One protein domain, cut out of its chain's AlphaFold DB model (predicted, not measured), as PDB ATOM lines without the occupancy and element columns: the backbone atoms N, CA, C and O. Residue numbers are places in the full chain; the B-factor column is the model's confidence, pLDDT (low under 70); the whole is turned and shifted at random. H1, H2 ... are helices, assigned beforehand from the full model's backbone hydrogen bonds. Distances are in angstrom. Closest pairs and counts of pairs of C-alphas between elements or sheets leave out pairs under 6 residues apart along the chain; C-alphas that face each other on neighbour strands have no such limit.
ATOM      1  N   ALA A  42      -1.536 101.289  37.661       95.81
ATOM      2  CA  ALA A  42      -2.251 100.444  38.621       95.81
ATOM      3  C   ALA A  42      -2.203 101.024  40.049       95.81
ATOM      4  O   ALA A  42      -3.244 101.225  40.688       95.81
ATOM      5  N   LEU A  43      -1.009 101.401  40.524       95.81
ATOM      6  CA  LEU A  43      -0.817 102.056  41.822       95.81
ATOM      7  C   LEU A  43      -1.620 103.354  41.907       95.81
ATOM      8  O   LEU A  43      -2.352 103.581  42.876       95.81
ATOM      9  N   SER A  44      -1.522 104.193  40.878       95.00
ATOM     10  CA  SER A  44      -2.276 105.438  40.798       95.00
ATOM     11  C   SER A  44      -3.779 105.169  40.919       95.00
ATOM     12  O   SER A  44      -4.463 105.821  41.717       95.00
ATOM     13  N   ARG A  45      -4.335 104.212  40.157       93.69
ATOM     14  CA  ARG A  45      -5.760 103.817  40.195       93.69
ATOM     15  C   ARG A  45      -6.196 103.404  41.601       93.69
ATOM     16  O   ARG A  45      -7.215 103.915  42.069       93.69
ATOM     17  N   MET A  46      -5.398 102.609  42.308       93.19
ATOM     18  CA  MET A  46      -5.707 102.232  43.691       93.19
ATOM     19  C   MET A  46      -5.618 103.395  44.685       93.19
ATOM     20  O   MET A  46      -6.477 103.518  45.558       93.19
ATOM     21  N   GLN A  47      -4.671 104.321  44.527       93.19
ATOM     22  CA  GLN A  47      -4.627 105.544  45.343       93.19
ATOM     23  C   GLN A  47      -5.883 106.414  45.158       93.19
ATOM     24  O   GLN A  47      -6.422 106.963  46.124       93.19
ATOM     25  N   ALA A  48      -6.390 106.515  43.924       92.62
ATOM     26  CA  ALA A  48      -7.651 107.205  43.658       92.62
ATOM     27  C   ALA A  48      -8.845 106.475  44.288       92.62
ATOM     28  O   ALA A  48      -9.720 107.127  44.858       92.62
ATOM     29  N   GLN A  49      -8.861 105.140  44.255       90.62
ATOM     30  CA  GLN A  49      -9.890 104.334  44.911       90.62
ATOM     31  C   GLN A  49      -9.887 104.513  46.436       90.62
ATOM     32  O   GLN A  49     -10.950 104.674  47.031       90.62
ATOM     33  N   LEU A  50      -8.715 104.571  47.071       90.31
ATOM     34  CA  LEU A  50      -8.582 104.870  48.503       90.31
ATOM     35  C   LEU A  50      -9.123 106.261  48.872       90.31
ATOM     36  O   LEU A  50      -9.629 106.466  49.978       90.31
ATOM     37  N   SER A  51      -9.067 107.195  47.923       90.38
ATOM     38  CA  SER A  51      -9.607 108.552  48.056       90.38
ATOM     39  C   SER A  51     -11.089 108.665  47.667       90.38
ATOM     40  O   SER A  51     -11.682 109.730  47.841       90.38
ATOM     41  N   ASN A  52     -11.705 107.597  47.148       91.69
ATOM     42  CA  ASN A  52     -13.103 107.599  46.728       91.69
ATOM     43  C   ASN A  52     -14.032 107.790  47.952       91.69
ATOM     44  O   ASN A  52     -13.900 107.049  48.931       91.69
ATOM     45  N   PRO A  53     -14.992 108.738  47.923       92.75
ATOM     46  CA  PRO A  53     -15.897 108.992  49.049       92.75
ATOM     47  C   PRO A  53     -16.733 107.784  49.494       92.75
ATOM     48  O   PRO A  53     -16.979 107.622  50.690       92.75
ATOM     49  N   ASP A  54     -17.152 106.922  48.572       89.56
ATOM     50  CA  ASP A  54     -17.950 105.733  48.885       89.56
ATOM     51  C   ASP A  54     -17.078 104.656  49.532       89.56
ATOM     52  O   ASP A  54     -17.464 104.050  50.533       89.56
ATOM     53  N   TYR A  55     -15.849 104.480  49.039       90.81
ATOM     54  CA  TYR A  55     -14.891 103.568  49.665       90.81
ATOM     55  C   TYR A  55     -14.446 104.064  51.048       90.81
ATOM     56  O   TYR A  55     -14.335 103.291  51.997       90.81
ATOM     57  N   ALA A  56     -14.276 105.376  51.206       91.81
ATOM     58  CA  ALA A  56     -14.035 106.005  52.496       91.81
ATOM     59  C   ALA A  56     -15.168 105.740  53.504       91.81
ATOM     60  O   ALA A  56     -14.888 105.468  54.675       91.81
ATOM     61  N   GLN A  57     -16.429 105.804  53.065       92.50
ATOM     62  CA  GLN A  57     -17.590 105.460  53.891       92.50
ATOM     63  C   GLN A  57     -17.616 103.970  54.236       92.50
ATOM     64  O   GLN A  57     -17.851 103.622  55.395       92.50
ATOM     65  N   PHE A  58     -17.298 103.100  53.276       92.38
ATOM     66  CA  PHE A  58     -17.131 101.669  53.518       92.38
ATOM     67  C   PHE A  58     -16.077 101.404  54.605       92.38
ATOM     68  O   PHE A  58     -16.384 100.756  55.604       92.38
ATOM     69  N   LEU A  59     -14.876 101.980  54.495       94.50
ATOM     70  CA  LEU A  59     -13.827 101.830  55.510       94.50
ATOM     71  C   LEU A  59     -14.235 102.417  56.869       94.50
ATOM     72  O   LEU A  59     -13.877 101.868  57.908       94.50
ATOM     73  N   ALA A  60     -14.989 103.518  56.898       94.69
ATOM     74  CA  ALA A  60     -15.497 104.090  58.148       94.69
ATOM     75  C   ALA A  60     -16.535 103.181  58.824       94.69
ATOM     76  O   ALA A  60     -16.541 103.069  60.052       94.69
ATOM     77  N   TYR A  61     -17.379 102.511  58.037       95.00
ATOM     78  CA  TYR A  61     -18.333 101.524  58.533       95.00
ATOM     79  C   TYR A  61     -17.630 100.250  59.017       95.00
ATOM     80  O   TYR A  61     -17.913  99.766  60.114       95.00
ATOM     81  N   MET A  62     -16.689  99.718  58.239       95.88
ATOM     82  CA  MET A  62     -15.993  98.472  58.572       95.88
ATOM     83  C   MET A  62     -15.004  98.647  59.731       95.88
ATOM     84  O   MET A  62     -14.945  97.809  60.633       95.88
ATOM     85  N   CYS A  63     -14.307  99.787  59.756       96.75
ATOM     86  CA  CYS A  63     -13.230 100.118  60.688       96.75
ATOM     87  C   CYS A  63     -13.463 101.487  61.361       96.75
ATOM     88  O   CYS A  63     -12.783 102.476  61.046       96.75
ATOM     89  N   PRO A  64     -14.437 101.604  62.284       96.44
ATOM     90  CA  PRO A  64     -14.756 102.875  62.926       96.44
ATOM     91  C   PRO A  64     -13.543 103.499  63.632       96.44
ATOM     92  O   PRO A  64     -12.824 102.840  64.381       96.44
ATOM     93  N   GLY A  65     -13.310 104.793  63.403       94.19
ATOM     94  CA  GLY A  65     -12.223 105.544  64.045       94.19
ATOM     95  C   GLY A  65     -10.821 105.334  63.452       94.19
ATOM     96  O   GLY A  65      -9.875 105.934  63.962       94.19
ATOM     97  N   HIS A  66     -10.658 104.557  62.369       94.50
ATOM     98  CA  HIS A  66      -9.344 104.318  61.746       94.50
ATOM     99  C   HIS A  66      -8.596 105.604  61.359       94.50
ATOM    100  O   HIS A  66      -7.394 105.714  61.595       94.50
ATOM    101  N   ARG A  67      -9.310 106.613  60.836       91.56
ATOM    102  CA  ARG A  67      -8.714 107.898  60.424       91.56
ATOM    103  C   ARG A  67      -8.084 108.658  61.585       91.56
ATOM    104  O   ARG A  67      -6.997 109.198  61.434       91.56
ATOM    105  N   ALA A  68      -8.737 108.666  62.749       92.31
ATOM    106  CA  ALA A  68      -8.208 109.319  63.948       92.31
ATOM    107  C   ALA A  68      -6.921 108.645  64.457       92.31
ATOM    108  O   ALA A  68      -6.120 109.278  65.134       92.31
ATOM    109  N   LYS A  69      -6.711 107.372  64.096       90.81
ATOM    110  CA  LYS A  69      -5.492 106.602  64.377       90.81
ATOM    111  C   LYS A  69      -4.424 106.740  63.278       90.81
ATOM    112  O   LYS A  69      -3.393 106.086  63.371       90.81
ATOM    113  N   GLY A  70      -4.666 107.543  62.236       91.44
ATOM    114  CA  GLY A  70      -3.736 107.724  61.117       91.44
ATOM    115  C   GLY A  70      -3.575 106.495  60.214       91.44
ATOM    116  O   GLY A  70      -2.592 106.405  59.489       91.44
ATOM    117  N   LEU A  71      -4.511 105.542  60.255       89.94
ATOM    118  CA  LEU A  71      -4.437 104.313  59.463       89.94
ATOM    119  C   LEU A  71      -5.140 104.516  58.114       89.94
ATOM    120  O   LEU A  71      -6.351 104.724  58.101       89.94
ATOM    121  N   HIS A  72      -4.420 104.469  56.991       90.38
ATOM    122  CA  HIS A  72      -5.004 104.644  55.656       90.38
ATOM    123  C   HIS A  72      -4.288 103.795  54.581       90.38
ATOM    124  O   HIS A  72      -3.203 104.183  54.151       90.38
ATOM    125  N   PRO A  73      -4.891 102.681  54.122       92.88
ATOM    126  CA  PRO A  73      -6.092 102.047  54.677       92.88
ATOM    127  C   PRO A  73      -5.835 101.410  56.062       92.88
ATOM    128  O   PRO A  73      -4.688 101.164  56.437       92.88
ATOM    129  N   PRO A  74      -6.885 101.171  56.868       94.88
ATOM    130  CA  PRO A  74      -6.770 100.359  58.081       94.88
ATOM    131  C   PRO A  74      -6.399  98.912  57.763       94.88
ATOM    132  O   PRO A  74      -6.744  98.419  56.696       94.88
ATOM    133  N   THR A  75      -5.783  98.208  58.718       95.12
ATOM    134  CA  THR A  75      -5.564  96.761  58.592       95.12
ATOM    135  C   THR A  75      -6.904  96.024  58.609       95.12
ATOM    136  O   THR A  75      -7.473  95.790  59.675       95.12
ATOM    137  N   GLY A  76      -7.418  95.682  57.424       93.19
ATOM    138  CA  GLY A  76      -8.786  95.203  57.211       93.19
ATOM    139  C   GLY A  76      -9.117  93.918  57.966       93.19
ATOM    140  O   GLY A  76     -10.252  93.714  58.390       93.19
ATOM    141  N   THR A  77      -8.115  93.068  58.171       93.75
ATOM    142  CA  THR A  77      -8.261  91.741  58.777       93.75
ATOM    143  C   THR A  77      -8.160  91.741  60.301       93.75
ATOM    144  O   THR A  77      -8.486  90.732  60.925       93.75
ATOM    145  N   ASP A  78      -7.728  92.847  60.917       93.19
ATOM    146  CA  ASP A  78      -7.562  92.953  62.366       93.19
ATOM    147  C   ASP A  78      -8.887  93.381  63.024       93.19
ATOM    148  O   ASP A  78      -9.276  94.544  62.895       93.19
ATOM    149  N   PRO A  79      -9.572  92.506  63.786       92.88
ATOM    150  CA  PRO A  79     -10.849  92.839  64.415       92.88
ATOM    151  C   PRO A  79     -10.757  93.951  65.474       92.88
ATOM    152  O   PRO A  79     -11.780  94.532  65.837       92.88
ATOM    153  N   THR A  80      -9.560  94.278  65.972       93.25
ATOM    154  CA  THR A  80      -9.341  95.393  66.912       93.25
ATOM    155  C   THR A  80      -9.317  96.760  66.216       93.25
ATOM    156  O   THR A  80      -9.555  97.798  66.846       93.25
ATOM    157  N   ILE A  81      -9.064  96.770  64.903       94.56
ATOM    158  CA  ILE A  81      -9.087  97.954  64.035       94.56
ATOM    159  C   ILE A  81     -10.397  97.989  63.237       94.56
ATOM    160  O   ILE A  81     -11.062  99.024  63.170       94.56
ATOM    161  N   CYS A  82     -10.769  96.847  62.672       95.94
ATOM    162  CA  CYS A  82     -11.921  96.612  61.819       95.94
ATOM    163  C   CYS A  82     -12.846  95.574  62.470       95.94
ATOM    164  O   CYS A  82     -12.786  94.396  62.123       95.94
ATOM    165  N   PRO A  83     -13.738  95.977  63.398       95.19
ATOM    166  CA  PRO A  83     -14.663  95.054  64.064       95.19
ATOM    167  C   PRO A  83     -15.594  94.322  63.089       95.19
ATOM    168  O   PRO A  83     -16.217  93.329  63.461       95.19
ATOM    169  N   ARG A  84     -15.692  94.805  61.844       95.31
ATOM    170  CA  ARG A  84     -16.229  94.075  60.696       95.31
ATOM    171  C   ARG A  84     -15.039  93.771  59.777       95.31
ATOM    172  O   ARG A  84     -14.672  94.645  58.992       95.31
ATOM    173  N   PRO A  85     -14.391  92.602  59.915       94.81
ATOM    174  CA  PRO A  85     -13.192  92.301  59.150       94.81
ATOM    175  C   PRO A  85     -13.453  92.341  57.645       94.81
ATOM    176  O   PRO A  85     -14.519  91.943  57.173       94.81
ATOM    177  N   ILE A  86     -12.465  92.821  56.901       95.56
ATOM    178  CA  ILE A  86     -12.467  92.884  55.443       95.56
ATOM    179  C   ILE A  86     -11.555  91.771  54.939       95.56
ATOM    180  O   ILE A  86     -10.358  91.757  55.226       95.56
ATOM    181  N   PHE A  87     -12.127  90.852  54.170       95.19
ATOM    182  CA  PHE A  87     -11.407  89.822  53.428       95.19
ATOM    183  C   PHE A  87     -11.672  90.047  51.943       95.19
ATOM    184  O   PHE A  87     -12.786  90.410  51.570       95.19
ATOM    185  N   GLY A  88     -10.673  89.838  51.092       93.12
ATOM    186  CA  GLY A  88     -10.844  90.074  49.664       93.12
ATOM    187  C   GLY A  88      -9.774  89.409  48.822       93.12
ATOM    188  O   GLY A  88      -8.626  89.286  49.254       93.12
ATOM    189  N   THR A  89     -10.187  88.999  47.630       95.94
ATOM    190  CA  THR A  89      -9.346  88.595  46.502       95.94
ATOM    191  C   THR A  89      -9.605  89.556  45.333       95.94
ATOM    192  O   THR A  89     -10.593  90.294  45.385       95.94
ATOM    193  N   TYR A  90      -8.713  89.617  44.347       95.62
ATOM    194  CA  TYR A  90      -8.915  90.414  43.133       95.62
ATOM    195  C   TYR A  90      -9.673  89.620  42.074       95.62
ATOM    196  O   TYR A  90      -9.786  88.399  42.168       95.62
ATOM    197  N   ASP A  91     -10.129  90.335  41.053       94.94
ATOM    198  CA  ASP A  91     -10.446  89.760  39.750       94.94
ATOM    199  C   ASP A  91      -9.588  90.418  38.658       94.94
ATOM    200  O   ASP A  91      -8.716  91.221  38.983       94.94
ATOM    201  N   ASP A  92      -9.788  90.093  37.385       93.69
ATOM    202  CA  ASP A  92      -8.980  90.552  36.243       93.69
ATOM    203  C   ASP A  92      -8.673  92.061  36.199       93.69
ATOM    204  O   ASP A  92      -7.508  92.462  36.094       93.69
ATOM    205  N   HIS A  93      -9.680  92.914  36.357       93.94
ATOM    206  CA  HIS A  93      -9.519  94.366  36.326       93.94
ATOM    207  C   HIS A  93      -8.666  94.894  37.491       93.94
ATOM    208  O   HIS A  93      -7.865  95.814  37.315       93.94
ATOM    209  N   ASP A  94      -8.770  94.282  38.673       93.75
ATOM    210  CA  ASP A  94      -7.910  94.566  39.833       93.75
ATOM    211  C   ASP A  94      -6.581  93.792  39.796       93.75
ATOM    212  O   ASP A  94      -5.644  94.088  40.532       93.75
ATOM    213  N   TYR A  95      -6.484  92.797  38.926       96.00
ATOM    214  CA  TYR A  95      -5.255  92.130  38.536       96.00
ATOM    215  C   TYR A  95      -4.565  92.883  37.389       96.00
ATOM    216  O   TYR A  95      -3.490  92.491  36.953       96.00
ATOM    217  N   SER A  96      -5.109  94.023  36.946       95.69
ATOM    218  CA  SER A  96      -4.524  94.892  35.920       95.69
ATOM    219  C   SER A  96      -4.426  94.258  34.533       95.69
ATOM    220  O   SER A  96      -3.582  94.681  33.737       95.69
ATOM    221  N   TRP A  97      -5.282  93.285  34.223       95.06
ATOM    222  CA  TRP A  97      -5.442  92.750  32.874       95.06
ATOM    223  C   TRP A  97      -6.780  92.022  32.750       95.06
ATOM    224  O   TRP A  97      -6.903  90.934  33.307       95.06
ATOM    225  N   ASP A  98      -7.731  92.600  32.005       91.88
ATOM    226  CA  ASP A  98      -8.984  91.962  31.559       91.88
ATOM    227  C   ASP A  98      -8.752  90.532  31.042       91.88
ATOM    228  O   ASP A  98      -7.908  90.302  30.165       91.88
ATOM    229  N   ASN A  99      -9.490  89.564  31.592       91.31
ATOM    230  CA  ASN A  99      -9.322  88.125  31.336       91.31
ATOM    231  C   ASN A  99      -7.889  87.600  31.579       91.31
ATOM    232  O   ASN A  99      -7.428  86.620  30.974       91.31
ATOM    233  N   GLY A 100      -7.146  88.287  32.444       92.69
ATOM    234  CA  GLY A 100      -5.730  88.062  32.669       92.69
ATOM    235  C   GLY A 100      -5.424  86.712  33.301       92.69
ATOM    236  O   GLY A 100      -6.250  86.072  33.954       92.69
ATOM    237  N   ASN A 101      -4.183  86.280  33.098       94.81
ATOM    238  CA  ASN A 101      -3.686  84.981  33.538       94.81
ATOM    239  C   ASN A 101      -2.234  85.089  34.031       94.81
ATOM    240  O   ASN A 101      -1.686  86.186  34.221       94.81
ATOM    241  N   LYS A 102      -1.569  83.946  34.222       93.88
ATOM    242  CA  LYS A 102      -0.216  83.879  34.786       93.88
ATOM    243  C   LYS A 102       0.854  84.653  34.010       93.88
ATOM    244  O   LYS A 102       1.915  84.901  34.591       93.88
ATOM    245  N   ARG A 103       0.595  85.022  32.748       94.19
ATOM    246  CA  ARG A 103       1.518  85.753  31.860       94.19
ATOM    247  C   ARG A 103       1.619  87.250  32.148       94.19
ATOM    248  O   ARG A 103       2.465  87.900  31.541       94.19
ATOM    249  N   LEU A 104       0.800  87.798  33.052       95.62
ATOM    250  CA  LEU A 104       0.869  89.213  33.415       95.62
ATOM    251  C   LEU A 104       2.298  89.596  33.852       95.62
ATOM    252  O   LEU A 104       2.800  89.072  34.859       95.62
ATOM    253  N   PRO A 105       2.959  90.537  33.152       94.38
ATOM    254  CA  PRO A 105       4.248  91.045  33.585       94.38
ATOM    255  C   PRO A 105       4.128  91.708  34.957       94.38
ATOM    256  O   PRO A 105       3.182  92.439  35.227       94.38
ATOM    257  N   ARG A 106       5.103  91.469  35.840       95.38
ATOM    258  CA  ARG A 106       5.144  92.071  37.188       95.38
ATOM    259  C   ARG A 106       3.891  91.814  38.048       95.38
ATOM    260  O   ARG A 106       3.620  92.586  38.964       95.38
ATOM    261  N   LYS A 107       3.178  90.698  37.843       96.06
ATOM    262  CA  LYS A 107       2.006  90.310  38.659       96.06
ATOM    263  C   LYS A 107       2.241  90.314  40.174       96.06
ATOM    264  O   LYS A 107       1.334  90.636  40.930       96.06
ATOM    265  N   ASP A 108       3.464  90.021  40.630       97.31
ATOM    266  CA  ASP A 108       3.840  90.133  42.046       97.31
ATOM    267  C   ASP A 108       3.710  91.570  42.583       97.31
ATOM    268  O   ASP A 108       3.342  91.748  43.742       97.31
ATOM    269  N   ASP A 109       4.009  92.585  41.770       97.75
ATOM    270  CA  ASP A 109       3.919  93.992  42.168       97.75
ATOM    271  C   ASP A 109       2.460  94.473  42.151       97.75
ATOM    272  O   ASP A 109       2.018  95.106  43.109       97.75
ATOM    273  N   VAL A 110       1.680  94.095  41.126       97.06
ATOM    274  CA  VAL A 110       0.224  94.350  41.069       97.06
ATOM    275  C   VAL A 110      -0.482  93.728  42.273       97.06
ATOM    276  O   VAL A 110      -1.291  94.370  42.945       97.06
ATOM    277  N   LYS A 111      -0.089  92.502  42.628       97.31
ATOM    278  CA  LYS A 111      -0.543  91.828  43.838       97.31
ATOM    279  C   LYS A 111      -0.278  92.645  45.106       97.31
ATOM    280  O   LYS A 111      -1.172  92.758  45.944       97.31
ATOM    281  N   GLN A 112       0.920  93.219  45.272       97.56
ATOM    282  CA  GLN A 112       1.202  94.064  46.441       97.56
ATOM    283  C   GLN A 112       0.322  95.313  46.462       97.56
ATOM    284  O   GLN A 112      -0.210  95.638  47.518       97.56
ATOM    285  N   ILE A 113       0.109  95.960  45.311       96.94
ATOM    286  CA  ILE A 113      -0.760  97.141  45.191       96.94
ATOM    287  C   ILE A 113      -2.185  96.823  45.661       96.94
ATOM    288  O   ILE A 113      -2.766  97.584  46.439       96.94
ATOM    289  N   PHE A 114      -2.739  95.685  45.238       96.44
ATOM    290  CA  PHE A 114      -4.058  95.243  45.690       96.44
ATOM    291  C   PHE A 114      -4.093  94.985  47.205       96.44
ATOM    292  O   PHE A 114      -4.984  95.477  47.899       96.44
ATOM    293  N   LEU A 115      -3.108  94.245  47.732       96.69
ATOM    294  CA  LEU A 115      -3.010  93.925  49.161       96.69
ATOM    295  C   LEU A 115      -2.836  95.179  50.030       96.69
ATOM    296  O   LEU A 115      -3.408  95.252  51.118       96.69
ATOM    297  N   ASP A 116      -2.100  96.176  49.544       95.06
ATOM    298  CA  ASP A 116      -1.982  97.481  50.190       95.06
ATOM    299  C   ASP A 116      -3.333  98.194  50.230       95.06
ATOM    300  O   ASP A 116      -3.720  98.680  51.289       95.06
ATOM    301  N   ALA A 117      -4.088  98.197  49.127       92.88
ATOM    302  CA  ALA A 117      -5.382  98.873  49.034       92.88
ATOM    303  C   ALA A 117      -6.460  98.273  49.954       92.88
ATOM    304  O   ALA A 117      -7.252  99.021  50.530       92.88
ATOM    305  N   ILE A 118      -6.480  96.948  50.139       92.31
ATOM    306  CA  ILE A 118      -7.423  96.284  51.061       92.31
ATOM    307  C   ILE A 118      -6.948  96.284  52.523       92.31
ATOM    308  O   ILE A 118      -7.662  95.796  53.402       92.31
ATOM    309  N   GLY A 119      -5.752  96.816  52.796       94.31
ATOM    310  CA  GLY A 119      -5.187  96.869  54.140       94.31
ATOM    311  C   GLY A 119      -4.744  95.507  54.674       94.31
ATOM    312  O   GLY A 119      -4.919  95.214  55.856       94.31
ATOM    313  N   GLU A 120      -4.190  94.644  53.826       95.81
ATOM    314  CA  GLU A 120      -3.582  93.394  54.275       95.81
ATOM    315  C   GLU A 120      -2.308  93.684  55.090       95.81
ATOM    316  O   GLU A 120      -1.496  94.535  54.718       95.81
ATOM    317  N   SER A 121      -2.092  92.953  56.189       94.12
ATOM    318  CA  SER A 121      -0.909  93.143  57.041       94.12
ATOM    319  C   SER A 121       0.398  93.008  56.249       94.12
ATOM    320  O   SER A 121       0.530  92.127  55.397       94.12
ATOM    321  N   SER A 122       1.403  93.832  56.567       92.50
ATOM    322  CA  SER A 122       2.744  93.751  55.969       92.50
ATOM    323  C   SER A 122       3.456  92.425  56.263       92.50
ATOM    324  O   SER A 122       4.373  92.051  55.539       92.50
ATOM    325  N   THR A 123       3.036  91.700  57.303       94.44
ATOM    326  CA  THR A 123       3.565  90.376  57.669       94.44
ATOM    327  C   THR A 123       2.688  89.225  57.171       94.44
ATOM    328  O   THR A 123       2.916  88.076  57.549       94.44
ATOM    329  N   SER A 124       1.642  89.512  56.391       95.81
ATOM    330  CA  SER A 124       0.726  88.490  55.890       95.81
ATOM    331  C   SER A 124       1.430  87.563  54.893       95.81
ATOM    332  O   SER A 124       2.041  88.059  53.943       95.81
ATOM    333  N   PRO A 125       1.299  86.228  55.020       95.25
ATOM    334  CA  PRO A 125       1.864  85.290  54.049       95.25
ATOM    335  C   PRO A 125       1.335  85.481  52.621       95.25
ATOM    336  O   PRO A 125       1.997  85.074  51.668       95.25
ATOM    337  N   ARG A 126       0.184  86.148  52.453       96.62
ATOM    338  CA  ARG A 126      -0.390  86.521  51.146       96.62
ATOM    339  C   ARG A 126       0.545  87.415  50.319       96.62
ATOM    340  O   ARG A 126       0.453  87.461  49.094       96.62
ATOM    341  N   ARG A 127       1.484  88.105  50.977       96.62
ATOM    342  CA  ARG A 127       2.488  88.965  50.333       96.62
ATOM    343  C   ARG A 127       3.688  88.200  49.777       96.62
ATOM    344  O   ARG A 127       4.461  88.800  49.033       96.62
ATOM    345  N   ASN A 128       3.849  86.911  50.091       95.88
ATOM    346  CA  ASN A 128       4.980  86.113  49.612       95.88
ATOM    347  C   ASN A 128       5.026  86.101  48.081       95.88
ATOM    348  O   ASN A 128       4.034  85.779  47.431       95.88
ATOM    349  N   ARG A 129       6.170  86.460  47.494       94.19
ATOM    350  CA  ARG A 129       6.365  86.410  46.037       94.19
ATOM    351  C   ARG A 129       6.361  84.971  45.530       94.19
ATOM    352  O   ARG A 129       6.748  84.064  46.263       94.19
ATOM    353  N   GLY A 130       5.950  84.770  44.280       91.06
ATOM    354  CA  GLY A 130       5.929  83.438  43.664       91.06
ATOM    355  C   GLY A 130       4.674  82.607  43.954       91.06
ATOM    356  O   GLY A 130       4.522  81.560  43.344       91.06
ATOM    357  N   ARG A 131       3.759  83.104  44.791       91.88
ATOM    358  CA  ARG A 131       2.473  82.488  45.160       91.88
ATOM    359  C   ARG A 131       1.318  83.453  44.855       91.88
ATOM    360  O   ARG A 131       1.564  84.659  44.850       91.88
ATOM    361  N   GLY A 132       0.096  82.974  44.633       95.00
ATOM    362  CA  GLY A 132      -1.085  83.840  44.518       95.00
ATOM    363  C   GLY A 132      -1.465  84.539  45.836       95.00
ATOM    364  O   GLY A 132      -0.716  84.514  46.822       95.00
ATOM    365  N   ILE A 133      -2.611  85.226  45.849       96.38
ATOM    366  CA  ILE A 133      -3.197  85.858  47.053       96.38
ATOM    367  C   ILE A 133      -4.158  84.958  47.825       96.38
ATOM    368  O   ILE A 133      -4.793  85.437  48.780       96.38
ATOM    369  N   GLU A 134      -4.295  83.698  47.420       97.56
ATOM    370  CA  GLU A 134      -5.220  82.753  48.020       97.56
ATOM    371  C   GLU A 134      -4.961  82.614  49.522       97.56
ATOM    372  O   GLU A 134      -3.818  82.623  50.004       97.56
ATOM    373  N   TRP A 135      -6.034  82.517  50.300       97.75
ATOM    374  CA  TRP A 135      -5.916  82.407  51.748       97.75
ATOM    375  C   TRP A 135      -7.174  81.852  52.397       97.75
ATOM    376  O   TRP A 135      -8.260  81.895  51.827       97.75
TER     377      TRP A 135
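AT A GLANCE: This is residues 42 to 135 of the 462 residues of the protein "PhoD domain-containing protein" of Marchantia polymorpha (UniProt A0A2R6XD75). Little regular structure: H1 and H3 lie side by side, H2 turns off steeply after H1, and a long loop, residues 63 to 106, runs the domain's length. The 94 printed residues have three named helices, H1, H2, H3 in order, and no named strand; the class is all helix, with 30 residues in named elements. It is compact, radius of gyration of the C-alphas 13.5 A, only just elongated, spanning 40 by 26 by 18 A.

HOW THE PARTS SIT: H3, residues 107 to 117, touches H1, residues 42 to 50, at Ile 113 and Leu 43, their closest C-alphas, 6.0 A apart; they run the same way at a shallow tilt of 12 degrees. H2, residues 53 to 62, is close but not clearly touching H1, the closest C-alphas, of Ala 56 and Leu 50, 6.9 A apart; they run the same way at a steep tilt of 69 degrees, only just short of about perpendicular. H2 and H3 are apart. In H1, H2 and H3 every O i to N i+4 pair is within hydrogen-bond range.

IN THESE COORDINATES: First to last C-alpha, H3 measures 15.3 A, H2 14.2 A, H1 12.5 A. H1 begins at C-alpha 42 (-2.251, 100.444, 38.621); H3 ends at C-alpha 117 (-5.382, 98.873, 49.034).

THE WHOLE: The C-alphas farthest apart, of Ala 68 and Arg 103, are 41.0 A apart. The printed part has no cut; the link H2 to H3 is long. No printed residue is under 70 in pLDDT.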